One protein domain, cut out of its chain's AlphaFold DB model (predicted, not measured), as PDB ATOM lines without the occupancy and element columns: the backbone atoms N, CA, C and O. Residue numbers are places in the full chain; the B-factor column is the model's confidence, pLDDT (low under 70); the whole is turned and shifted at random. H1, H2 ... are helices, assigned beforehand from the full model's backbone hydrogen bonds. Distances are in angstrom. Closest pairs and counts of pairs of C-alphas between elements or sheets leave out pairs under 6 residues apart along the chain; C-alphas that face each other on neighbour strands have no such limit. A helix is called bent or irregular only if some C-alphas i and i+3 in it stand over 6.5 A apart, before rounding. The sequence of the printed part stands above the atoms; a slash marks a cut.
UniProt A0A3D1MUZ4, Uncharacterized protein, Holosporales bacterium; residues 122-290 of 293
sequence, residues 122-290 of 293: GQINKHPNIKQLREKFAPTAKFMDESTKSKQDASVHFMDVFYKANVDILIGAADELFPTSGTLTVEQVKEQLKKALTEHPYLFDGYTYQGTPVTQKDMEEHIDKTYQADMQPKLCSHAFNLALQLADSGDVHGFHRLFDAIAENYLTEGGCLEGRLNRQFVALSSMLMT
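AT A GLANCE: This is residues 122 to 290 of the 293 residues of an uncharacterized protein of Holosporales bacterium (UniProt A0A3D1MUZ4). A rounded, all-helix body is built round H7, with H5 and H6 packed on it as the core. The hairpin of H3 and H4 covers one side of H5 and H6, while H1 and the bent helix H2 pack on H7 from the other side. The printed part has 169 residues with seven named helices, H1 to H7 in order, and no named strand. It is compact, with a radius of gyration of the C-alphas of 15.3 A and spans of 43 by 35 by 30 A.

IN THESE COORDINATES: H1, residues 130 to 149, begins with C-alpha 130 at (200.179, 54.120, 51.554) and is 26.7 A long; it is irregular, with C-alphas 136 and 139 7.1 A apart and a kink of 49 degrees near residue 137. H2, residues 156 to 177, was assigned as one helix by its hydrogen bonds but is bent, with C-alphas 165 and 168 7.6 A apart. Its arms are H2a, residues 156 to 165, itself irregular with C-alphas 158 and 161 7.5 A apart, and H2b, residues 168 to 177. H3 is residues 186 to 199, H4 residues 216 to 226, H5 residues 233 to 248, 22.3 A, and H6 residues 253 to 267, 20.1 A. H7, residues 273 to 290, 26.0 A, ends with C-alpha 290 at (191.417, 64.324, 56.012).

HOW THE PARTS SIT: H5 and H7 are the hubs, touching four helices each. H6 and H7 are a hairpin at a shallow tilt of 22 degrees, opposite ways, closest at the C-alphas of Ala 261 and Arg 279, 4.9 A. H5 touches H7, closest at C-alphas 239 and 284, 4.9 A, at a shallow tilt of 34.7 degrees, only just short of steep. H2b, H5, H6 and H7 form a bundle, a group of helices and an arm packed together. H5 and H6 are a hairpin, closest at C-alphas 243 and 254, 4.2 A. H2b touches H5, closest at C-alphas 171 and 235, 6.5 A. H2a touches H7, closest at C-alphas 156 and 275, 5.5 A. H1 touches H7 with residues 140 to 144 alone, closest at C-alphas 141 and 289, 7.0 A. H3 and H4 are a hairpin at 4 degrees, closest at C-alphas 194 and 220, 6.3 A. H3 touches H5, closest at C-alphas 186 and 233, 5.3 A, and H4 touches H6, closest at C-alphas 222 and 266, 6.0 A. H1 and H3 are apart. Every O i to N i+4 pair is within hydrogen-bond range in H2b, H3, H4, H5, H6 and H7, but 13 of 16 in H1 and 3 of 6 in H2a.

THE WHOLE: The C-alphas farthest apart, those of Pro 128 and Lys 217, are 43.2 A apart. The printed part has no cut. The link from H3 to H4, residues 200 to 215, is long. Residues 148 to 154 stand free. The model's pLDDT is under 70 at residues 148 to 156, 181 and 269 to 271.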
ATOM      1  N   GLY A 122     188.821  55.258  52.440       79.69
ATOM      2  CA  GLY A 122     188.817  53.803  52.299       79.69
ATOM      3  C   GLY A 122     189.623  53.320  51.092       79.69
ATOM      4  O   GLY A 122     190.284  52.287  51.184       79.69
ATOM      5  N   GLN A 123     189.613  54.073  49.990       78.00
ATOM      6  CA  GLN A 123     190.385  53.755  48.786       78.00
ATOM      7  C   GLN A 123     191.878  54.036  48.979       78.00
ATOM      8  O   GLN A 123     192.701  53.160  48.719       78.00
ATOM      9  N   ILE A 124     192.229  55.186  49.558       83.19
ATOM     10  CA  ILE A 124     193.624  55.538  49.865       83.19
ATOM     11  C   ILE A 124     194.275  54.510  50.791       83.19
ATOM     12  O   ILE A 124     195.418  54.109  50.586       83.19
ATOM     13  N   ASN A 125     193.535  54.005  51.781       84.69
ATOM     14  CA  ASN A 125     194.021  52.951  52.675       84.69
ATOM     15  C   ASN A 125     194.379  51.639  51.963       84.69
ATOM     16  O   ASN A 125     195.159  50.855  52.505       84.69
ATOM     17  N   LYS A 126     193.806  51.385  50.783       85.00
ATOM     18  CA  LYS A 126     194.109  50.211  49.957       85.00
ATOM     19  C   LYS A 126     195.281  50.458  49.002       85.00
ATOM     20  O   LYS A 126     195.735  49.504  48.373       85.00
ATOM     21  N   HIS A 127     195.779  51.694  48.893       85.56
ATOM     22  CA  HIS A 127     196.881  52.020  47.997       85.56
ATOM     23  C   HIS A 127     198.151  51.248  48.408       85.56
ATOM     24  O   HIS A 127     198.532  51.283  49.584       85.56
ATOM     25  N   PRO A 128     198.841  50.558  47.477       87.25
ATOM     26  CA  PRO A 128     199.951  49.655  47.804       87.25
ATOM     27  C   PRO A 128     201.097  50.348  48.557       87.25
ATOM     28  O   PRO A 128     201.737  49.741  49.414       87.25
ATOM     29  N   ASN A 129     201.305  51.638  48.294       88.88
ATOM     30  CA  ASN A 129     202.392  52.423  48.878       88.88
ATOM     31  C   ASN A 129     201.955  53.320  50.046       88.88
ATOM     32  O   ASN A 129     202.750  54.136  50.514       88.88
ATOM     33  N   ILE A 130     200.727  53.179  50.561       90.75
ATOM     34  CA  ILE A 130     200.179  54.120  51.554       90.75
ATOM     35  C   ILE A 130     201.052  54.274  52.806       90.75
ATOM     36  O   ILE A 130     201.154  55.363  53.362       90.75
ATOM     37  N   LYS A 131     201.741  53.211  53.242       91.50
ATOM     38  CA  LYS A 131     202.668  53.284  54.385       91.50
ATOM     39  C   LYS A 131     203.846  54.222  54.110       91.50
ATOM     40  O   LYS A 131     204.133  55.081  54.933       91.50
ATOM     41  N   GLN A 132     204.475  54.092  52.944       92.12
ATOM     42  CA  GLN A 132     205.606  54.939  52.552       92.12
ATOM     43  C   GLN A 132     205.165  56.388  52.340       92.12
ATOM     44  O   GLN A 132     205.881  57.314  52.708       92.12
ATOM     45  N   LEU A 133     203.979  56.586  51.764       91.25
ATOM     46  CA  LEU A 133     203.407  57.912  51.564       91.25
ATOM     47  C   LEU A 133     203.130  58.616  52.900       91.25
ATOM     48  O   LEU A 133     203.542  59.759  53.072       91.25
ATOM     49  N   ARG A 134     202.553  57.913  53.883       92.12
ATOM     50  CA  ARG A 134     202.378  58.424  55.254       92.12
ATOM     51  C   ARG A 134     203.698  58.772  55.925       92.12
ATOM     52  O   ARG A 134     203.809  59.820  56.543       92.12
ATOM     53  N   GLU A 135     204.712  57.920  55.798       91.69
ATOM     54  CA  GLU A 135     206.040  58.188  56.366       91.69
ATOM     55  C   GLU A 135     206.681  59.445  55.761       91.69
ATOM     56  O   GLU A 135     207.237  60.264  56.491       91.69
ATOM     57  N   LYS A 136     206.559  59.630  54.440       89.31
ATOM     58  CA  LYS A 136     207.037  60.833  53.744       89.31
ATOM     59  C   LYS A 136     206.252  62.084  54.134       89.31
ATOM     60  O   LYS A 136     206.838  63.158  54.211       89.31
ATOM     61  N   PHE A 137     204.948  61.950  54.367       89.50
ATOM     62  CA  PHE A 137     204.053  63.063  54.678       89.50
ATOM     63  C   PHE A 137     204.012  63.430  56.172       89.50
ATOM     64  O   PHE A 137     203.676  64.561  56.524       89.50
ATOM     65  N   ALA A 138     204.419  62.520  57.060       89.69
ATOM     66  CA  ALA A 138     204.400  62.708  58.511       89.69
ATOM     67  C   ALA A 138     205.045  64.022  59.009       89.69
ATOM     68  O   ALA A 138     204.487  64.625  59.929       89.69
ATOM     69  N   PRO A 139     206.166  64.518  58.440       88.12
ATOM     70  CA  PRO A 139     206.715  65.820  58.820       88.12
ATOM     71  C   PRO A 139     205.749  66.983  58.556       88.12
ATOM     72  O   PRO A 139     205.621  67.863  59.404       88.12
ATOM     73  N   THR A 140     205.041  66.962  57.422       88.44
ATOM     74  CA  THR A 140     204.008  67.950  57.069       88.44
ATOM     75  C   THR A 140     202.835  67.874  58.027       88.44
ATOM     76  O   THR A 140     202.485  68.890  58.620       88.44
ATOM     77  N   ALA A 141     202.287  66.681  58.263       86.31
ATOM     78  CA  ALA A 141     201.185  66.501  59.208       86.31
ATOM     79  C   ALA A 141     201.546  67.018  60.613       86.31
ATOM     80  O   ALA A 141     200.793  67.780  61.217       86.31
ATOM     81  N   LYS A 142     202.748  66.683  61.100       87.50
ATOM     82  CA  LYS A 142     203.244  67.154  62.398       87.50
ATOM     83  C   LYS A 142     203.382  68.679  62.447       87.50
ATOM     84  O   LYS A 142     202.960  69.288  63.427       87.50
ATOM     85  N   PHE A 143     203.951  69.294  61.410       86.69
ATOM     86  CA  PHE A 143     204.097  70.750  61.339       86.69
ATOM     87  C   PHE A 143     202.737  71.463  61.346       86.69
ATOM     88  O   PHE A 143     202.563  72.452  62.060       86.69
ATOM     89  N   MET A 144     201.759  70.943  60.599       83.31
ATOM     90  CA  MET A 144     200.394  71.480  60.552       83.31
ATOM     91  C   MET A 144     199.692  71.387  61.920       83.31
ATOM     92  O   MET A 144     199.086  72.359  62.383       83.31
ATOM     93  N   ASP A 145     199.835  70.255  62.615       81.69
ATOM     94  CA  ASP A 145     199.288  70.045  63.963       81.69
ATOM     95  C   ASP A 145     199.937  70.940  65.030       81.69
ATOM     96  O   ASP A 145     199.298  71.312  66.016       81.69
ATOM     97  N   GLU A 146     201.224  71.249  64.890       80.62
ATOM     98  CA  GLU A 146     201.943  72.135  65.810       80.62
ATOM     99  C   GLU A 146     201.581  73.604  65.556       80.62
ATOM    100  O   GLU A 146     201.303  74.338  66.507       80.62
ATOM    101  N   SER A 147     201.482  73.998  64.283       71.88
ATOM    102  CA  SER A 147     201.138  75.364  63.863       71.88
ATOM    103  C   SER A 147     199.720  75.763  64.278       71.88
ATOM    104  O   SER A 147     199.496  76.892  64.696       71.88
ATOM    105  N   THR A 148     198.764  74.831  64.242       63.34
ATOM    106  CA  THR A 148     197.381  75.068  64.706       63.34
ATOM    107  C   THR A 148     197.260  75.204  66.228       63.34
ATOM    108  O   THR A 148     196.316  75.822  66.721       63.34
ATOM    109  N   LYS A 149     198.207  74.649  66.999       62.09
ATOM    110  CA  LYS A 149     198.219  74.722  68.473       62.09
ATOM    111  C   LYS A 149     198.922  75.967  68.990       62.09
ATOM    112  O   LYS A 149     198.523  76.520  70.018       62.09
ATOM    113  N   SER A 150     199.971  76.411  68.307       55.41
ATOM    114  CA  SER A 150     200.583  77.697  68.595       55.41
ATOM    115  C   SER A 150     199.667  78.789  68.044       55.41
ATOM    116  O   SER A 150     199.681  79.038  66.848       55.41
ATOM    117  N   LYS A 151     198.860  79.436  68.896       49.69
ATOM    118  CA  LYS A 151     198.103  80.661  68.563       49.69
ATOM    119  C   LYS A 151     199.057  81.815  68.221       49.69
ATOM    120  O   LYS A 151     199.171  82.774  68.977       49.69
ATOM    121  N   GLN A 152     199.842  81.677  67.169       46.88
ATOM    122  CA  GLN A 152     200.735  82.717  66.716       46.88
ATOM    123  C   GLN A 152     200.017  83.462  65.607       46.88
ATOM    124  O   GLN A 152     199.633  82.860  64.608       46.88
ATOM    125  N   ASP A 153     199.905  84.778  65.790       46.06
ATOM    126  CA  ASP A 153     199.746  85.786  64.736       46.06
ATOM    127  C   ASP A 153     200.972  85.748  63.800       46.06
ATOM    128  O   ASP A 153     201.699  86.727  63.613       46.06
ATOM    129  N   ALA A 154     201.312  84.558  63.312       52.47
ATOM    130  CA  ALA A 154     202.524  84.303  62.582       52.47
ATOM    131  C   ALA A 154     202.340  84.896  61.194       52.47
ATOM    132  O   ALA A 154     201.461  84.484  60.437       52.47
ATOM    133  N   SER A 155     203.186  85.881  60.881       65.06
ATOM    134  CA  SER A 155     203.380  86.389  59.525       65.06
ATOM    135  C   SER A 155     203.308  85.233  58.543       65.06
ATOM    136  O   SER A 155     204.068  84.289  58.701       65.06
ATOM    137  N   VAL A 156     202.456  85.333  57.525       63.25
ATOM    138  CA  VAL A 156     202.240  84.342  56.459       63.25
ATOM    139  C   VAL A 156     203.534  83.728  55.873       63.25
ATOM    140  O   VAL A 156     203.519  82.595  55.390       63.25
ATOM    141  N   HIS A 157     204.672  84.414  56.003       74.94
ATOM    142  CA  HIS A 157     206.010  83.946  55.629       74.94
ATOM    143  C   HIS A 157     206.674  82.943  56.590       74.94
ATOM    144  O   HIS A 157     207.728  82.388  56.275       74.94
ATOM    145  N   PHE A 158     206.096  82.667  57.763       75.94
ATOM    146  CA  PHE A 158     206.649  81.710  58.732       75.94
ATOM    147  C   PHE A 158     206.772  80.297  58.141       75.94
ATOM    148  O   PHE A 158     207.614  79.505  58.569       75.94
ATOM    149  N   MET A 159     205.954  80.001  57.127       81.62
ATOM    150  CA  MET A 159     205.944  78.732  56.414       81.62
ATOM    151  C   MET A 159     206.896  78.684  55.220       81.62
ATOM    152  O   MET A 159     207.099  77.595  54.702       81.62
ATOM    153  N   ASP A 160     207.530  79.780  54.794       85.50
ATOM    154  CA  ASP A 160     208.254  79.833  53.509       85.50
ATOM    155  C   ASP A 160     209.339  78.761  53.381       85.50
ATOM    156  O   ASP A 160     209.476  78.102  52.348       85.50
ATOM    157  N   VAL A 161     210.131  78.575  54.441       85.56
ATOM    158  CA  VAL A 161     211.193  77.560  54.470       85.56
ATOM    159  C   VAL A 161     210.591  76.157  54.453       85.56
ATOM    160  O   VAL A 161     211.088  75.279  53.750       85.56
ATOM    161  N   PHE A 162     209.507  75.955  55.204       87.75
ATOM    162  CA  PHE A 162     208.834  74.667  55.294       87.75
ATOM    163  C   PHE A 162     208.174  74.288  53.964       87.75
ATOM    164  O   PHE A 162     208.390  73.185  53.465       87.75
ATOM    165  N   TYR A 163     207.441  75.221  53.360       89.44
ATOM    166  CA  TYR A 163     206.834  75.104  52.041       89.44
ATOM    167  C   TYR A 163     207.872  74.692  50.996       89.44
ATOM    168  O   TYR A 163     207.725  73.648  50.362       89.44
ATOM    169  N   LYS A 164     208.972  75.450  50.875       90.50
ATOM    170  CA  LYS A 164     210.027  75.181  49.881       90.50
ATOM    171  C   LYS A 164     210.648  73.793  50.036       90.50
ATOM    172  O   LYS A 164     211.051  73.202  49.042       90.50
ATOM    173  N   ALA A 165     210.727  73.273  51.259       89.88
ATOM    174  CA  ALA A 165     211.281  71.950  51.520       89.88
ATOM    175  C   ALA A 165     210.290  70.797  51.268       89.88
ATOM    176  O   ALA A 165     210.734  69.672  51.050       89.88
ATOM    177  N   ASN A 166     208.974  71.049  51.310       91.44
ATOM    178  CA  ASN A 166     207.960  69.985  51.364       91.44
ATOM    179  C   ASN A 166     206.923  70.017  50.230       91.44
ATOM    180  O   ASN A 166     206.191  69.040  50.071       91.44
ATOM    181  N   VAL A 167     206.845  71.082  49.423       92.94
ATOM    182  CA  VAL A 167     205.841  71.193  48.347       92.94
ATOM    183  C   VAL A 167     205.951  70.072  47.311       92.94
ATOM    184  O   VAL A 167     204.935  69.508  46.916       92.94
ATOM    185  N   ASP A 168     207.162  69.664  46.930       92.31
ATOM    186  CA  ASP A 168     207.344  68.580  45.957       92.31
ATOM    187  C   ASP A 168     206.947  67.212  46.532       92.31
ATOM    188  O   ASP A 168     206.438  66.357  45.809       92.31
ATOM    189  N   ILE A 169     207.127  67.008  47.843       90.81
ATOM    190  CA  ILE A 169     206.679  65.793  48.541       90.81
ATOM    191  C   ILE A 169     205.149  65.748  48.564       90.81
ATOM    192  O   ILE A 169     204.563  64.704  48.282       90.81
ATOM    193  N   LEU A 170     204.513  66.883  48.867       92.12
ATOM    194  CA  LEU A 170     203.059  67.045  48.865       92.12
ATOM    195  C   LEU A 170     202.468  66.751  47.479       92.12
ATOM    196  O   LEU A 170     201.566  65.925  47.358       92.12
ATOM    197  N   ILE A 171     203.000  67.399  46.438       91.88
ATOM    198  CA  ILE A 171     202.559  67.204  45.052       91.88
ATOM    199  C   ILE A 171     202.804  65.759  44.616       91.88
ATOM    200  O   ILE A 171     201.907  65.152  44.053       91.88
ATOM    201  N   GLY A 172     203.965  65.175  44.928       90.56
ATOM    202  CA  GLY A 172     204.260  63.783  44.588       90.56
ATOM    203  C   GLY A 172     203.313  62.780  45.255       90.56
ATOM    204  O   GLY A 172     202.912  61.806  44.626       90.56
ATOM    205  N   ALA A 173     202.915  63.026  46.507       89.38
ATOM    206  CA  ALA A 173     201.914  62.204  47.183       89.38
ATOM    207  C   ALA A 173     200.525  62.344  46.538       89.38
ATOM    208  O   ALA A 173     199.822  61.345  46.392       89.38
ATOM    209  N   ALA A 174     200.145  63.558  46.128       88.94
ATOM    210  CA  ALA A 174     198.903  63.798  45.400       88.94
ATOM    211  C   ALA A 174     198.916  63.144  44.006       88.94
ATOM    212  O   ALA A 174     197.951  62.478  43.661       88.94
ATOM    213  N   ASP A 175     200.014  63.264  43.251       88.88
ATOM    214  CA  ASP A 175     200.222  62.604  41.952       88.88
ATOM    215  C   ASP A 175     200.063  61.074  42.072       88.88
ATOM    216  O   ASP A 175     199.497  60.429  41.191       88.88
ATOM    217  N   GLU A 176     200.555  60.484  43.166       87.69
ATOM    218  CA  GLU A 176     200.501  59.037  43.382       87.69
ATOM    219  C   GLU A 176     199.116  58.546  43.831       87.69
ATOM    220  O   GLU A 176     198.650  57.513  43.357       87.69
ATOM    221  N   LEU A 177     198.446  59.269  44.735       82.44
ATOM    222  CA  LEU A 177     197.125  58.872  45.240       82.44
ATOM    223  C   LEU A 177     195.981  59.232  44.299       82.44
ATOM    224  O   LEU A 177     194.971  58.532  44.264       82.44
ATOM    225  N   PHE A 178     196.141  60.332  43.574       79.69
ATOM    226  CA  PHE A 178     195.117  60.949  42.744       79.69
ATOM    227  C   PHE A 178     195.703  61.247  41.363       79.69
ATOM    228  O   PHE A 178     195.871  62.415  41.000       79.69
ATOM    229  N   PRO A 179     196.063  60.202  40.595       74.50
ATOM    230  CA  PRO A 179     196.684  60.376  39.296       74.50
ATOM    231  C   PRO A 179     195.730  61.116  38.363       74.50
ATOM    232  O   PRO A 179     194.698  60.597  37.943       74.50
ATOM    233  N   THR A 180     196.093  62.346  38.024       74.19
ATOM    234  CA  THR A 180     195.330  63.168  37.089       74.19
ATOM    235  C   THR A 180     195.779  62.893  35.657       74.19
ATOM    236  O   THR A 180     196.977  62.743  35.408       74.19
ATOM    237  N   SER A 181     194.865  62.910  34.684       65.56
ATOM    238  CA  SER A 181     195.233  62.782  33.261       65.56
ATOM    239  C   SER A 181     195.875  64.054  32.681       65.56
ATOM    240  O   SER A 181     196.385  64.043  31.560       65.56
ATOM    241  N   GLY A 182     195.917  65.137  33.463       77.94
ATOM    242  CA  GLY A 182     196.592  66.386  33.129       77.94
ATOM    243  C   GLY A 182     196.581  67.381  34.289       77.94
ATOM    244  O   GLY A 182     195.885  67.197  35.283       77.94
ATOM    245  N   THR A 183     197.357  68.452  34.150       87.69
ATOM    246  CA  THR A 183     197.416  69.557  35.116       87.69
ATOM    247  C   THR A 183     196.653  70.755  34.561       87.69
ATOM    248  O   THR A 183     196.955  71.207  33.456       87.69
ATOM    249  N   LEU A 184     195.699  71.283  35.327       89.00
ATOM    250  CA  LEU A 184     195.006  72.527  34.997       89.00
ATOM    251  C   LEU A 184     195.971  73.715  35.081       89.00
ATOM    252  O   LEU A 184     196.839  73.778  35.958       89.00
ATOM    253  N   THR A 185     195.810  74.689  34.189       92.38
ATOM    254  CA  THR A 185     196.477  75.985  34.343       92.38
ATOM    255  C   THR A 185     195.870  76.757  35.516       92.38
ATOM    256  O   THR A 185     194.758  76.473  35.960       92.38
ATOM    257  N   VAL A 186     196.586  77.766  36.021       94.06
ATOM    258  CA  VAL A 186     196.068  78.611  37.109       94.06
ATOM    259  C   VAL A 186     194.777  79.325  36.695       94.06
ATOM    260  O   VAL A 186     193.835  79.367  37.482       94.06
ATOM    261  N   GLU A 187     194.704  79.819  35.455       93.81
ATOM    262  CA  GLU A 187     193.492  80.470  34.941       93.81
ATOM    263  C   GLU A 187     192.327  79.480  34.844       93.81
ATOM    264  O   GLU A 187     191.216  79.808  35.239       93.81
ATOM    265  N   GLN A 188     192.583  78.236  34.427       92.31
ATOM    266  CA  GLN A 188     191.545  77.208  34.431       92.31
ATOM    267  C   GLN A 188     191.047  76.929  35.852       92.31
ATOM    268  O   GLN A 188     189.845  76.926  36.071       92.31
ATOM    269  N   VAL A 189     191.935  76.745  36.839       93.75
ATOM    270  CA  VAL A 189     191.521  76.538  38.244       93.75
ATOM    271  C   VAL A 189     190.665  77.703  38.747       93.75
ATOM    272  O   VAL A 189     189.640  77.491  39.392       93.75
ATOM    273  N   LYS A 190     191.058  78.934  38.423       94.56
ATOM    274  CA  LYS A 190     190.321  80.151  38.763       94.56
ATOM    275  C   LYS A 190     188.919  80.170  38.150       94.56
ATOM    276  O   LYS A 190     187.952  80.422  38.865       94.56
ATOM    277  N   GLU A 191     188.793  79.880  36.857       92.88
ATOM    278  CA  GLU A 191     187.497  79.774  36.175       92.88
ATOM    279  C   GLU A 191     186.625  78.679  36.802       92.88
ATOM    280  O   GLU A 191     185.443  78.906  37.055       92.88
ATOM    281  N   GLN A 192     187.209  77.523  37.126       91.00
ATOM    282  CA  GLN A 192     186.485  76.424  37.766       91.00
ATOM    283  C   GLN A 192     185.974  76.773  39.165       91.00
ATOM    284  O   GLN A 192     184.853  76.413  39.516       91.00
ATOM    285  N   LEU A 193     186.762  77.492  39.966       93.38
ATOM    286  CA  LEU A 193     186.326  77.957  41.284       93.38
ATOM    287  C   LEU A 193     185.163  78.944  41.182       93.38
ATOM    288  O   LEU A 193     184.232  78.865  41.978       93.38
ATOM    289  N   LYS A 194     185.177  79.835  40.186       92.75
ATOM    290  CA  LYS A 194     184.047  80.738  39.929       92.75
ATOM    291  C   LYS A 194     182.798  79.972  39.498       92.75
ATOM    292  O   LYS A 194     181.732  80.218  40.049       92.75
ATOM    293  N   LYS A 195     182.935  78.992  38.598       89.50
ATOM    294  CA  LYS A 195     181.823  78.107  38.211       89.50
ATOM    295  C   LYS A 195     181.272  77.325  39.402       89.50
ATOM    296  O   LYS A 195     180.061  77.222  39.549       89.50
ATOM    297  N   ALA A 196     182.134  76.839  40.297       89.06
ATOM    298  CA  ALA A 196     181.702  76.163  41.519       89.06
ATOM    299  C   ALA A 196     180.818  77.063  42.403       89.06
ATOM    300  O   ALA A 196     179.854  76.579  42.983       89.06
ATOM    301  N   LEU A 197     181.096  78.370  42.464       89.44
ATOM    302  CA  LEU A 197     180.266  79.329  43.195       89.44
ATOM    303  C   LEU A 197     178.912  79.591  42.520       89.44
ATOM    304  O   LEU A 197     177.898  79.688  43.207       89.44
ATOM    305  N   THR A 198     178.882  79.714  41.191       87.75
ATOM    306  CA  THR A 198     177.677  80.130  40.450       87.75
ATOM    307  C   THR A 198     176.765  78.971  40.053       87.75
ATOM    308  O   THR A 198     175.546  79.098  40.108       87.75
ATOM    309  N   GLU A 199     177.339  77.848  39.627       86.75
ATOM    310  CA  GLU A 199     176.616  76.699  39.063       86.75
ATOM    311  C   GLU A 199     176.408  75.579  40.093       86.75
ATOM    312  O   GLU A 199     175.521  74.734  39.943       86.75
ATOM    313  N   HIS A 200     177.192  75.585  41.175       86.50
ATOM    314  CA  HIS A 200     177.145  74.584  42.240       86.50
ATOM    315  C   HIS A 200     177.073  75.228  43.638       86.50
ATOM    316  O   HIS A 200     177.895  74.913  44.498       86.50
ATOM    317  N   PRO A 201     176.066  76.084  43.912       84.69
ATOM    318  CA  PRO A 201     176.013  76.905  45.128       84.69
ATOM    319  C   PRO A 201     176.053  76.092  46.430       84.69
ATOM    320  O   PRO A 201     176.597  76.557  47.426       84.69
ATOM    321  N   TYR A 202     175.599  74.833  46.402       88.12
ATOM    322  CA  TYR A 202     175.686  73.913  47.541       88.12
ATOM    323  C   TYR A 202     177.122  73.683  48.056       88.12
ATOM    324  O   TYR A 202     177.297  73.283  49.203       88.12
ATOM    325  N   LEU A 203     178.150  73.918  47.229       89.31
ATOM    326  CA  LEU A 203     179.562  73.844  47.627       89.31
ATOM    327  C   LEU A 203     179.992  75.021  48.513       89.31
ATOM    328  O   LEU A 203     181.030  74.940  49.166       89.31
ATOM    329  N   PHE A 204     179.226  76.112  48.497       90.81
ATOM    330  CA  PHE A 204     179.463  77.340  49.254       90.81
ATOM    331  C   PHE A 204     178.393  77.589  50.334       90.81
ATOM    332  O   PHE A 204     178.584  78.427  51.216       90.81
ATOM    333  N   ASP A 205     177.271  76.870  50.294       87.88
ATOM    334  CA  ASP A 205     176.170  77.033  51.243       87.88
ATOM    335  C   ASP A 205     176.631  76.863  52.700       87.88
ATOM    336  O   ASP A 205     177.215  75.857  53.103       87.88
ATOM    337  N   GLY A 206     176.347  77.878  53.522       84.38
ATOM    338  CA  GLY A 206     176.729  77.893  54.935       84.38
ATOM    339  C   GLY A 206     178.225  78.102  55.196       84.38
ATOM    340  O   GLY A 206     178.651  78.017  56.351       84.38
ATOM    341  N   TYR A 207     179.028  78.395  54.166       90.88
ATOM    342  CA  TYR A 207     180.432  78.742  54.343       90.88
ATOM    343  C   TYR A 207     180.585  80.025  55.176       90.88
ATOM    344  O   TYR A 207     179.968  81.061  54.915       90.88
ATOM    345  N   THR A 208     181.456  79.959  56.183       89.19
ATOM    346  CA  THR A 208     181.898  81.116  56.964       89.19
ATOM    347  C   THR A 208     183.404  81.036  57.138       89.19
ATOM    348  O   THR A 208     183.947  79.963  57.398       89.19
ATOM    349  N   TYR A 209     184.078  82.177  57.034       86.94
ATOM    350  CA  TYR A 209     185.498  82.265  57.332       86.94
ATOM    351  C   TYR A 209     185.678  82.707  58.783       86.94
ATOM    352  O   TYR A 209     185.302  83.821  59.145       86.94
ATOM    353  N   GLN A 210     186.210  81.827  59.637       83.81
ATOM    354  CA  GLN A 210     186.373  82.088  61.078       83.81
ATOM    355  C   GLN A 210     185.087  82.618  61.757       83.81
ATOM    356  O   GLN A 210     185.132  83.496  62.616       83.81
ATOM    357  N   GLY A 211     183.921  82.105  61.350       83.31
ATOM    358  CA  GLY A 211     182.613  82.536  61.863       83.31
ATOM    359  C   GLY A 211     182.075  83.838  61.262       83.31
ATOM    360  O   GLY A 211     180.951  84.226  61.575       83.31
ATOM    361  N   THR A 212     182.825  84.493  60.372       84.12
ATOM    362  CA  THR A 212     182.357  85.657  59.612       84.12
ATOM    363  C   THR A 212     181.749  85.193  58.284       84.12
ATOM    364  O   THR A 212     182.420  84.482  57.528       84.12
ATOM    365  N   PRO A 213     180.496  85.567  57.966       85.38
ATOM    366  CA  PRO A 213     179.914  85.294  56.658       85.38
ATOM    367  C   PRO A 213     180.720  85.972  55.550       85.38
ATOM    368  O   PRO A 213     181.059  87.149  55.655       85.38
ATOM    369  N   VAL A 214     181.001  85.234  54.480       88.56
ATOM    370  CA  VAL A 214     181.618  85.768  53.260       88.56
ATOM    371  C   VAL A 214     180.595  85.629  52.147       88.56
ATOM    372  O   VAL A 214     180.017  84.556  51.984       88.56
ATOM    373  N   THR A 215     180.330  86.697  51.396       90.31
ATOM    374  CA  THR A 215     179.381  86.599  50.284       90.31
ATOM    375  C   THR A 215     180.039  85.941  49.074       90.31
ATOM    376  O   THR A 215     181.259  85.995  48.903       90.31
ATOM    377  N   GLN A 216     179.226  85.356  48.193       90.31
ATOM    378  CA  GLN A 216     179.711  84.813  46.925       90.31
ATOM    379  C   GLN A 216     180.481  85.867  46.114       90.31
ATOM    380  O   GLN A 216     181.560  85.590  45.600       90.31
ATOM    381  N   LYS A 217     179.952  87.097  46.055       89.88
ATOM    382  CA  LYS A 217     180.574  88.210  45.331       89.88
ATOM    383  C   LYS A 217     181.951  88.566  45.899       89.88
ATOM    384  O   LYS A 217     182.880  88.787  45.127       89.88
ATOM    385  N   ASP A 218     182.085  88.598  47.224       90.06
ATOM    386  CA  ASP A 218     183.382  88.846  47.864       90.06
ATOM    387  C   ASP A 218     184.364  87.722  47.513       90.06
ATOM    388  O   ASP A 218     185.503  87.977  47.129       90.06
ATOM    389  N   MET A 219     183.906  86.467  47.564       93.62
ATOM    390  CA  MET A 219     184.739  85.317  47.217       93.62
ATOM    391  C   MET A 219     185.201  85.344  45.753       93.62
ATOM    392  O   MET A 219     186.368  85.062  45.488       93.62
ATOM    393  N   GLU A 220     184.343  85.728  44.806       92.44
ATOM    394  CA  GLU A 220     184.725  85.897  43.396       92.44
ATOM    395  C   GLU A 220     185.856  86.927  43.226       92.44
ATOM    396  O   GLU A 220     186.821  86.672  42.498       92.44
ATOM    397  N   GLU A 221     185.787  88.056  43.939       90.69
ATOM    398  CA  GLU A 221     186.847  89.069  43.938       90.69
ATOM    399  C   GLU A 221     188.139  88.549  44.594       90.69
ATOM    400  O   GLU A 221     189.249  88.806  44.111       90.69
ATOM    401  N   HIS A 222     188.022  87.786  45.682       92.62
ATOM    402  CA  HIS A 222     189.174  87.187  46.355       92.62
ATOM    403  C   HIS A 222     189.857  86.116  45.488       92.62
ATOM    404  O   HIS A 222     191.091  86.022  45.492       92.62
ATOM    405  N   ILE A 223     189.084  85.335  44.723       93.88
ATOM    406  CA  ILE A 223     189.591  84.356  43.750       93.88
ATOM    407  C   ILE A 223     190.465  85.064  42.718       93.88
ATOM    408  O   ILE A 223     191.596  84.631  42.492       93.88
ATOM    409  N   ASP A 224     189.990  86.177  42.150       91.38
ATOM    410  CA  ASP A 224     190.751  86.943  41.160       91.38
ATOM    411  C   ASP A 224     192.087  87.430  41.717       91.38
ATOM    412  O   ASP A 224     193.112  87.313  41.054       91.38
ATOM    413  N   LYS A 225     192.110  87.932  42.952       88.81
ATOM    414  CA  LYS A 225     193.343  88.420  43.595       88.81
ATOM    415  C   LYS A 225     194.302  87.292  43.985       88.81
ATOM    416  O   LYS A 225     195.508  87.520  44.081       88.81
ATOM    417  N   THR A 226     193.781  86.091  44.217       91.12
ATOM    418  CA  THR A 226     194.573  84.940  44.656       91.12
ATOM    419  C   THR A 226     195.163  84.185  43.465       91.12
ATOM    420  O   THR A 226     196.373  84.011  43.379       91.12
ATOM    421  N   TYR A 227     194.352  83.767  42.500       92.88
ATOM    422  CA  TYR A 227     194.831  82.933  41.399       92.88
ATOM    423  C   TYR A 227     195.403  83.781  40.263       92.88
ATOM    424  O   TYR A 227     194.739  84.097  39.281       92.88
ATOM    425  N   GLN A 228     196.670  84.154  40.428       91.44
ATOM    426  CA  GLN A 228     197.462  84.919  39.470       91.44
ATOM    427  C   GLN A 228     198.420  84.004  38.695       91.44
ATOM    428  O   GLN A 228     198.819  82.946  39.181       91.44
ATOM    429  N   ALA A 229     198.829  84.416  37.492       89.31
ATOM    430  CA  ALA A 229     199.631  83.589  36.580       89.31
ATOM    431  C   ALA A 229     201.005  83.143  37.131       89.31
ATOM    432  O   ALA A 229     201.633  82.254  36.560       89.31
ATOM    433  N   ASP A 230     201.478  83.756  38.218       90.69
ATOM    434  CA  ASP A 230     202.734  83.437  38.901       90.69
ATOM    435  C   ASP A 230     202.620  82.290  39.924       90.69
ATOM    436  O   ASP A 230     203.638  81.816  40.431       90.69
ATOM    437  N   MET A 231     201.407  81.809  40.218       93.81
ATOM    438  CA  MET A 231     201.200  80.659  41.097       93.81
ATOM    439  C   MET A 231     201.682  79.345  40.473       93.81
ATOM    440  O   MET A 231     201.711  79.172  39.256       93.81
ATOM    441  N   GLN A 232     202.006  78.366  41.322       93.38
ATOM    442  CA  GLN A 232     202.429  77.038  40.884       93.38
ATOM    443  C   GLN A 232     201.221  76.229  40.367       93.38
ATOM    444  O   GLN A 232     200.364  75.845  41.172       93.38
ATOM    445  N   PRO A 233     201.144  75.896  39.060       92.50
ATOM    446  CA  PRO A 233     199.940  75.296  38.475       92.50
ATOM    447  C   PRO A 233     199.593  73.930  39.070       92.50
ATOM    448  O   PRO A 233     198.441  73.679  39.402       92.50
ATOM    449  N   LYS A 234     200.598  73.067  39.284       92.19
ATOM    450  CA  LYS A 234     200.394  71.736  39.878       92.19
ATOM    451  C   LYS A 234     199.758  71.802  41.262       92.19
ATOM    452  O   LYS A 234     198.805  71.078  41.520       92.19
ATOM    453  N   LEU A 235     200.252  72.686  42.128       94.12
ATOM    454  CA  LEU A 235     199.713  72.854  43.477       94.12
ATOM    455  C   LEU A 235     198.227  73.231  43.424       94.12
ATOM    456  O   LEU A 235     197.401  72.578  44.056       94.12
ATOM    457  N   CYS A 236     197.894  74.239  42.614       94.25
ATOM    458  CA  CYS A 236     196.522  74.713  42.438       94.25
ATOM    459  C   CYS A 236     195.618  73.620  41.847       94.25
ATOM    460  O   CYS A 236     194.518  73.393  42.342       94.25
ATOM    461  N   SER A 237     196.103  72.919  40.819       92.38
ATOM    462  CA  SER A 237     195.362  71.860  40.136       92.38
ATOM    463  C   SER A 237     195.076  70.674  41.054       92.38
ATOM    464  O   SER A 237     193.952  70.185  41.053       92.38
ATOM    465  N   HIS A 238     196.049  70.203  41.843       92.31
ATOM    466  CA  HIS A 238     195.814  69.094  42.775       92.31
ATOM    467  C   HIS A 238     194.865  69.486  43.901       92.31
ATOM    468  O   HIS A 238     193.990  68.699  44.245       92.31
ATOM    469  N   ALA A 239     195.010  70.695  44.450       93.56
ATOM    470  CA  ALA A 239     194.120  71.183  45.495       93.56
ATOM    471  C   ALA A 239     192.665  71.246  44.997       93.56
ATOM    472  O   ALA A 239     191.771  70.719  45.655       93.56
ATOM    473  N   PHE A 240     192.443  71.802  43.802       93.25
ATOM    474  CA  PHE A 240     191.118  71.855  43.188       93.25
ATOM    475  C   PHE A 240     190.555  70.465  42.863       93.25
ATOM    476  O   PHE A 240     189.439  70.142  43.262       93.25
ATOM    477  N   ASN A 241     191.331  69.614  42.185       90.12
ATOM    478  CA  ASN A 241     190.867  68.285  41.785       90.12
ATOM    479  C   ASN A 241     190.532  67.404  42.998       90.12
ATOM    480  O   ASN A 241     189.555  66.662  42.958       90.12
ATOM    481  N   LEU A 242     191.298  67.507  44.089       89.44
ATOM    482  CA  LEU A 242     190.998  66.784  45.323       89.44
ATOM    483  C   LEU A 242     189.731  67.314  46.007       89.44
ATOM    484  O   LEU A 242     188.917  66.518  46.469       89.44
ATOM    485  N   ALA A 243     189.527  68.634  46.042       91.50
ATOM    486  CA  ALA A 243     188.283  69.211  46.553       91.50
ATOM    487  C   ALA A 243     187.063  68.734  45.748       91.50
ATOM    488  O   ALA A 243     186.037  68.394  46.334       91.50
ATOM    489  N   LEU A 244     187.200  68.633  44.422       88.31
ATOM    490  CA  LEU A 244     186.164  68.101  43.540       88.31
ATOM    491  C   LEU A 244     185.851  66.628  43.834       88.31
ATOM    492  O   LEU A 244     184.687  66.267  43.976       88.31
ATOM    493  N   GLN A 245     186.874  65.787  43.991       83.25
ATOM    494  CA  GLN A 245     186.690  64.375  44.349       83.25
ATOM    495  C   GLN A 245     186.045  64.196  45.729       83.25
ATOM    496  O   GLN A 245     185.209  63.310  45.918       83.25
ATOM    497  N   LEU A 246     186.422  65.033  46.700       84.69
ATOM    498  CA  LEU A 246     185.801  65.046  48.022       84.69
ATOM    499  C   LEU A 246     184.320  65.415  47.918       84.69
ATOM    500  O   LEU A 246     183.484  64.675  48.442       84.69
ATOM    501  N   ALA A 247     183.983  66.460  47.162       85.94
ATOM    502  CA  ALA A 247     182.600  66.863  46.927       85.94
ATOM    503  C   ALA A 247     181.783  65.767  46.221       85.94
ATOM    504  O   ALA A 247     180.667  65.475  46.643       85.94
ATOM    505  N   ASP A 248     182.363  65.086  45.228       80.56
ATOM    506  CA  ASP A 248     181.744  63.933  44.557       80.56
ATOM    507  C   ASP A 248     181.485  62.754  45.514       80.56
ATOM    508  O   ASP A 248     180.571  61.956  45.297       80.56
ATOM    509  N   SER A 249     182.259  62.653  46.598       77.06
ATOM    510  CA  SER A 249     182.041  61.692  47.686       77.06
ATOM    511  C   SER A 249     181.063  62.177  48.771       77.06
ATOM    512  O   SER A 249     180.774  61.432  49.708       77.06
ATOM    513  N   GLY A 250     180.537  63.400  48.637       79.56
ATOM    514  CA  GLY A 250     179.624  64.048  49.582       79.56
ATOM    515  C   GLY A 250     180.301  64.912  50.651       79.56
ATOM    516  O   GLY A 250     179.614  65.407  51.543       79.56
ATOM    517  N   ASP A 251     181.620  65.103  50.586       84.69
ATOM    518  CA  ASP A 251     182.381  65.938  51.520       84.69
ATOM    519  C   ASP A 251     182.734  67.294  50.891       84.69
ATOM    520  O   ASP A 251     183.725  67.448  50.175       84.69
ATOM    521  N   VAL A 252     181.925  68.312  51.187       88.38
ATOM    522  CA  VAL A 252     182.148  69.683  50.697       88.38
ATOM    523  C   VAL A 252     183.275  70.413  51.436       88.38
ATOM    524  O   VAL A 252     183.714  71.475  50.990       88.38
ATOM    525  N   HIS A 253     183.806  69.861  52.539       88.38
ATOM    526  CA  HIS A 253     184.844  70.540  53.318       88.38
ATOM    527  C   HIS A 253     186.124  70.778  52.514       88.38
ATOM    528  O   HIS A 253     186.845  71.728  52.813       88.38
ATOM    529  N   GLY A 254     186.392  69.984  51.470       90.81
ATOM    530  CA  GLY A 254     187.493  70.248  50.540       90.81
ATOM    531  C   GLY A 254     187.397  71.633  49.890       90.81
ATOM    532  O   GLY A 254     188.368  72.391  49.901       90.81
ATOM    533  N   PHE A 255     186.209  72.016  49.411       93.50
ATOM    534  CA  PHE A 255     185.973  73.355  48.866       93.50
ATOM    535  C   PHE A 255     186.072  74.434  49.940       93.50
ATOM    536  O   PHE A 255     186.715  75.456  49.711       93.50
ATOM    537  N   HIS A 256     185.551  74.185  51.144       92.88
ATOM    538  CA  HIS A 256     185.689  75.135  52.253       92.88
ATOM    539  C   HIS A 256     187.161  75.402  52.598       92.88
ATOM    540  O   HIS A 256     187.513  76.535  52.896       92.88
ATOM    541  N   ARG A 257     188.055  74.407  52.483       92.38
ATOM    542  CA  ARG A 257     189.504  74.615  52.668       92.38
ATOM    543  C   ARG A 257     190.137  75.485  51.589       92.38
ATOM    544  O   ARG A 257     191.036  76.265  51.898       92.38
ATOM    545  N   LEU A 258     189.686  75.369  50.341       94.88
ATOM    546  CA  LEU A 258     190.119  76.276  49.277       94.88
ATOM    547  C   LEU A 258     189.614  77.696  49.542       94.88
ATOM    548  O   LEU A 258     190.378  78.652  49.422       94.88
ATOM    549  N   PHE A 259     188.359  77.834  49.965       94.50
ATOM    550  CA  PHE A 259     187.776  79.121  50.328       94.50
ATOM    551  C   PHE A 259     188.457  79.751  51.546       94.50
ATOM    552  O   PHE A 259     188.714  80.953  51.510       94.50
ATOM    553  N   ASP A 260     188.847  78.965  52.557       91.38
ATOM    554  CA  ASP A 260     189.650  79.431  53.694       91.38
ATOM    555  C   ASP A 260     190.969  80.037  53.196       91.38
ATOM    556  O   ASP A 260     191.320  81.161  53.554       91.38
ATOM    557  N   ALA A 261     191.679  79.325  52.314       90.06
ATOM    558  CA  ALA A 261     192.945  79.782  51.743       90.06
ATOM    559  C   ALA A 261     192.799  81.097  50.957       90.06
ATOM    560  O   ALA A 261     193.664  81.972  51.048       90.06
ATOM    561  N   ILE A 262     191.705  81.249  50.208       92.31
ATOM    562  CA  ILE A 262     191.394  82.446  49.417       92.31
ATOM    563  C   ILE A 262     190.993  83.622  50.323       92.31
ATOM    564  O   ILE A 262     191.535  84.721  50.189       92.31
ATOM    565  N   ALA A 263     190.067  83.395  51.257       89.56
ATOM    566  CA  ALA A 263     189.573  84.412  52.179       89.56
ATOM    567  C   ALA A 263     190.692  84.921  53.084       89.56
ATOM    568  O   ALA A 263     190.887  86.127  53.206       89.56
ATOM    569  N   GLU A 264     191.488  84.021  53.657       84.62
ATOM    570  CA  GLU A 264     192.610  84.410  54.497       84.62
ATOM    571  C   GLU A 264     193.664  85.183  53.684       84.62
ATOM    572  O   GLU A 264     194.244  86.144  54.187       84.62
ATOM    573  N   ASN A 265     193.904  84.822  52.410       81.44
ATOM    574  CA  ASN A 265     194.805  85.573  51.513       81.44
ATOM    575  C   ASN A 265     194.399  87.027  51.364       81.44
ATOM    576  O   ASN A 265     195.242  87.922  51.457       81.44
ATOM    577  N   TYR A 266     193.107  87.249  51.202       78.94
ATOM    578  CA  TYR A 266     192.569  88.583  51.116       78.94
ATOM    579  C   TYR A 266     192.616  89.330  52.456       78.94
ATOM    580  O   TYR A 266     193.140  90.441  52.529       78.94
ATOM    581  N   LEU A 267     192.105  88.709  53.521       75.25
ATOM    582  CA  LEU A 267     191.880  89.358  54.814       75.25
ATOM    583  C   LEU A 267     193.168  89.694  55.569       75.25
ATOM    584  O   LEU A 267     193.188  90.657  56.327       75.25
ATOM    585  N   THR A 268     194.246  88.934  55.367       70.69
ATOM    586  CA  THR A 268     195.531  89.203  56.031       70.69
ATOM    587  C   THR A 268     196.487  90.038  55.180       70.69
ATOM    588  O   THR A 268     197.687  90.009  55.439       70.69
ATOM    589  N   GLU A 269     196.003  90.683  54.110       64.75
ATOM    590  CA  GLU A 269     196.837  91.382  53.116       64.75
ATOM    591  C   GLU A 269     197.979  90.500  52.564       64.75
ATOM    592  O   GLU A 269     199.027  90.984  52.137       64.75
ATOM    593  N   GLY A 270     197.774  89.177  52.537       61.09
ATOM    594  CA  GLY A 270     198.767  88.169  52.151       61.09
ATOM    595  C   GLY A 270     199.085  88.144  50.656       61.09
ATOM    596  O   GLY A 270     199.625  87.157  50.169       61.09
ATOM    597  N   GLY A 271     198.772  89.218  49.925       68.94
ATOM    598  CA  GLY A 271     198.828  89.332  48.468       68.94
ATOM    599  C   GLY A 271     200.220  89.191  47.837       68.94
ATOM    600  O   GLY A 271     200.349  89.417  46.634       68.94
ATOM    601  N   CYS A 272     201.251  88.814  48.596       86.00
ATOM    602  CA  CYS A 272     202.527  88.353  48.056       86.00
ATOM    603  C   CYS A 272     202.411  86.917  47.520       86.00
ATOM    604  O   CYS A 272     201.570  86.131  47.957       86.00
ATOM    605  N   LEU A 273     203.265  86.555  46.563       89.12
ATOM    606  CA  LEU A 273     203.240  85.226  45.948       89.12
ATOM    607  C   LEU A 273     203.446  84.115  46.987       89.12
ATOM    608  O   LEU A 273     202.716  83.126  46.985       89.12
ATOM    609  N   GLU A 274     204.407  84.284  47.895       88.12
ATOM    610  CA  GLU A 274     204.708  83.310  48.944       88.12
ATOM    611  C   GLU A 274     203.490  83.042  49.825       88.12
ATOM    612  O   GLU A 274     203.182  81.887  50.117       88.12
ATOM    613  N   GLY A 275     202.738  84.086  50.178       86.81
ATOM    614  CA  GLY A 275     201.543  83.927  50.991       86.81
ATOM    615  C   GLY A 275     200.437  83.155  50.297       86.81
ATOM    616  O   GLY A 275     199.865  82.230  50.883       86.81
ATOM    617  N   ARG A 276     200.214  83.441  49.012       89.75
ATOM    618  CA  ARG A 276     199.278  82.681  48.178       89.75
ATOM    619  C   ARG A 276     199.660  81.206  48.088       89.75
ATOM    620  O   ARG A 276     198.801  80.338  48.223       89.75
ATOM    621  N   LEU A 277     200.944  80.912  47.889       91.62
ATOM    622  CA  LEU A 277     201.445  79.540  47.791       91.62
ATOM    623  C   LEU A 277     201.339  78.786  49.122       91.62
ATOM    624  O   LEU A 277     200.861  77.652  49.135       91.62
ATOM    625  N   ASN A 278     201.704  79.419  50.241       89.12
ATOM    626  CA  ASN A 278     201.610  78.813  51.570       89.12
ATOM    627  C   ASN A 278     200.160  78.438  51.912       89.12
ATOM    628  O   ASN A 278     199.907  77.334  52.390       89.12
ATOM    629  N   ARG A 279     199.190  79.305  51.597       88.88
ATOM    630  CA  ARG A 279     197.754  79.055  51.824       88.88
ATOM    631  C   ARG A 279     197.237  77.861  51.021       88.88
ATOM    632  O   ARG A 279     196.554  76.997  51.568       88.88
ATOM    633  N   GLN A 280     197.617  77.759  49.748       91.88
ATOM    634  CA  GLN A 280     197.243  76.610  48.915       91.88
ATOM    635  C   GLN A 280     197.923  75.313  49.364       91.88
ATOM    636  O   GLN A 280     197.305  74.249  49.367       91.88
ATOM    637  N   PHE A 281     199.180  75.396  49.804       92.62
ATOM    638  CA  PHE A 281     199.889  74.270  50.409       92.62
ATOM    639  C   PHE A 281     199.178  73.762  51.667       92.62
ATOM    640  O   PHE A 281     198.999  72.552  51.823       92.62
ATOM    641  N   VAL A 282     198.733  74.671  52.538       90.38
ATOM    642  CA  VAL A 282     197.953  74.349  53.741       90.38
ATOM    643  C   VAL A 282     196.627  73.681  53.381       90.38
ATOM    644  O   VAL A 282     196.289  72.657  53.980       90.38
ATOM    645  N   ALA A 283     195.901  74.212  52.394       92.38
ATOM    646  CA  ALA A 283     194.633  73.641  51.947       92.38
ATOM    647  C   ALA A 283     194.811  72.201  51.441       92.38
ATOM    648  O   ALA A 283     194.158  71.286  51.950       92.38
ATOM    649  N   LEU A 284     195.743  71.973  50.508       94.12
ATOM    650  CA  LEU A 284     196.020  70.634  49.977       94.12
ATOM    651  C   LEU A 284     196.508  69.672  51.069       94.12
ATOM    652  O   LEU A 284     196.019  68.546  51.152       94.12
ATOM    653  N   SER A 285     197.409  70.117  51.951       92.69
ATOM    654  CA  SER A 285     197.888  69.305  53.078       92.69
ATOM    655  C   SER A 285     196.740  68.876  53.992       92.69
ATOM    656  O   SER A 285     196.633  67.702  54.337       92.69
ATOM    657  N   SER A 286     195.838  69.800  54.329       90.81
ATOM    658  CA  SER A 286     194.685  69.532  55.197       90.81
ATOM    659  C   SER A 286     193.696  68.551  54.563       90.81
ATOM    660  O   SER A 286     193.169  67.665  55.243       90.81
ATOM    661  N   MET A 287     193.456  68.671  53.254       91.56
ATOM    662  CA  MET A 287     192.612  67.729  52.518       91.56
ATOM    663  C   MET A 287     193.235  66.330  52.490       91.56
ATOM    664  O   MET A 287     192.557  65.354  52.804       91.56
ATOM    665  N   LEU A 288     194.537  66.220  52.214       90.44
ATOM    666  CA  LEU A 288     195.244  64.936  52.232       90.44
ATOM    667  C   LEU A 288     195.209  64.276  53.620       90.44
ATOM    668  O   LEU A 288     194.899  63.086  53.717       90.44
ATOM    669  N   MET A 289     195.411  65.050  54.692       88.06
ATOM    670  CA  MET A 289     195.262  64.573  56.075       88.06
ATOM    671  C   MET A 289     193.853  64.039  56.354       88.06
ATOM    672  O   MET A 289     193.686  62.965  56.936       88.06
ATOM    673  N   THR A 290     192.824  64.750  55.886       84.19
ATOM    674  CA  THR A 290     191.417  64.324  56.012       84.19
ATOM    675  C   THR A 290     191.180  62.988  55.301       84.19
ATOM    676  O   THR A 290     190.501  62.096  55.818       84.19
TER     677      THR A 290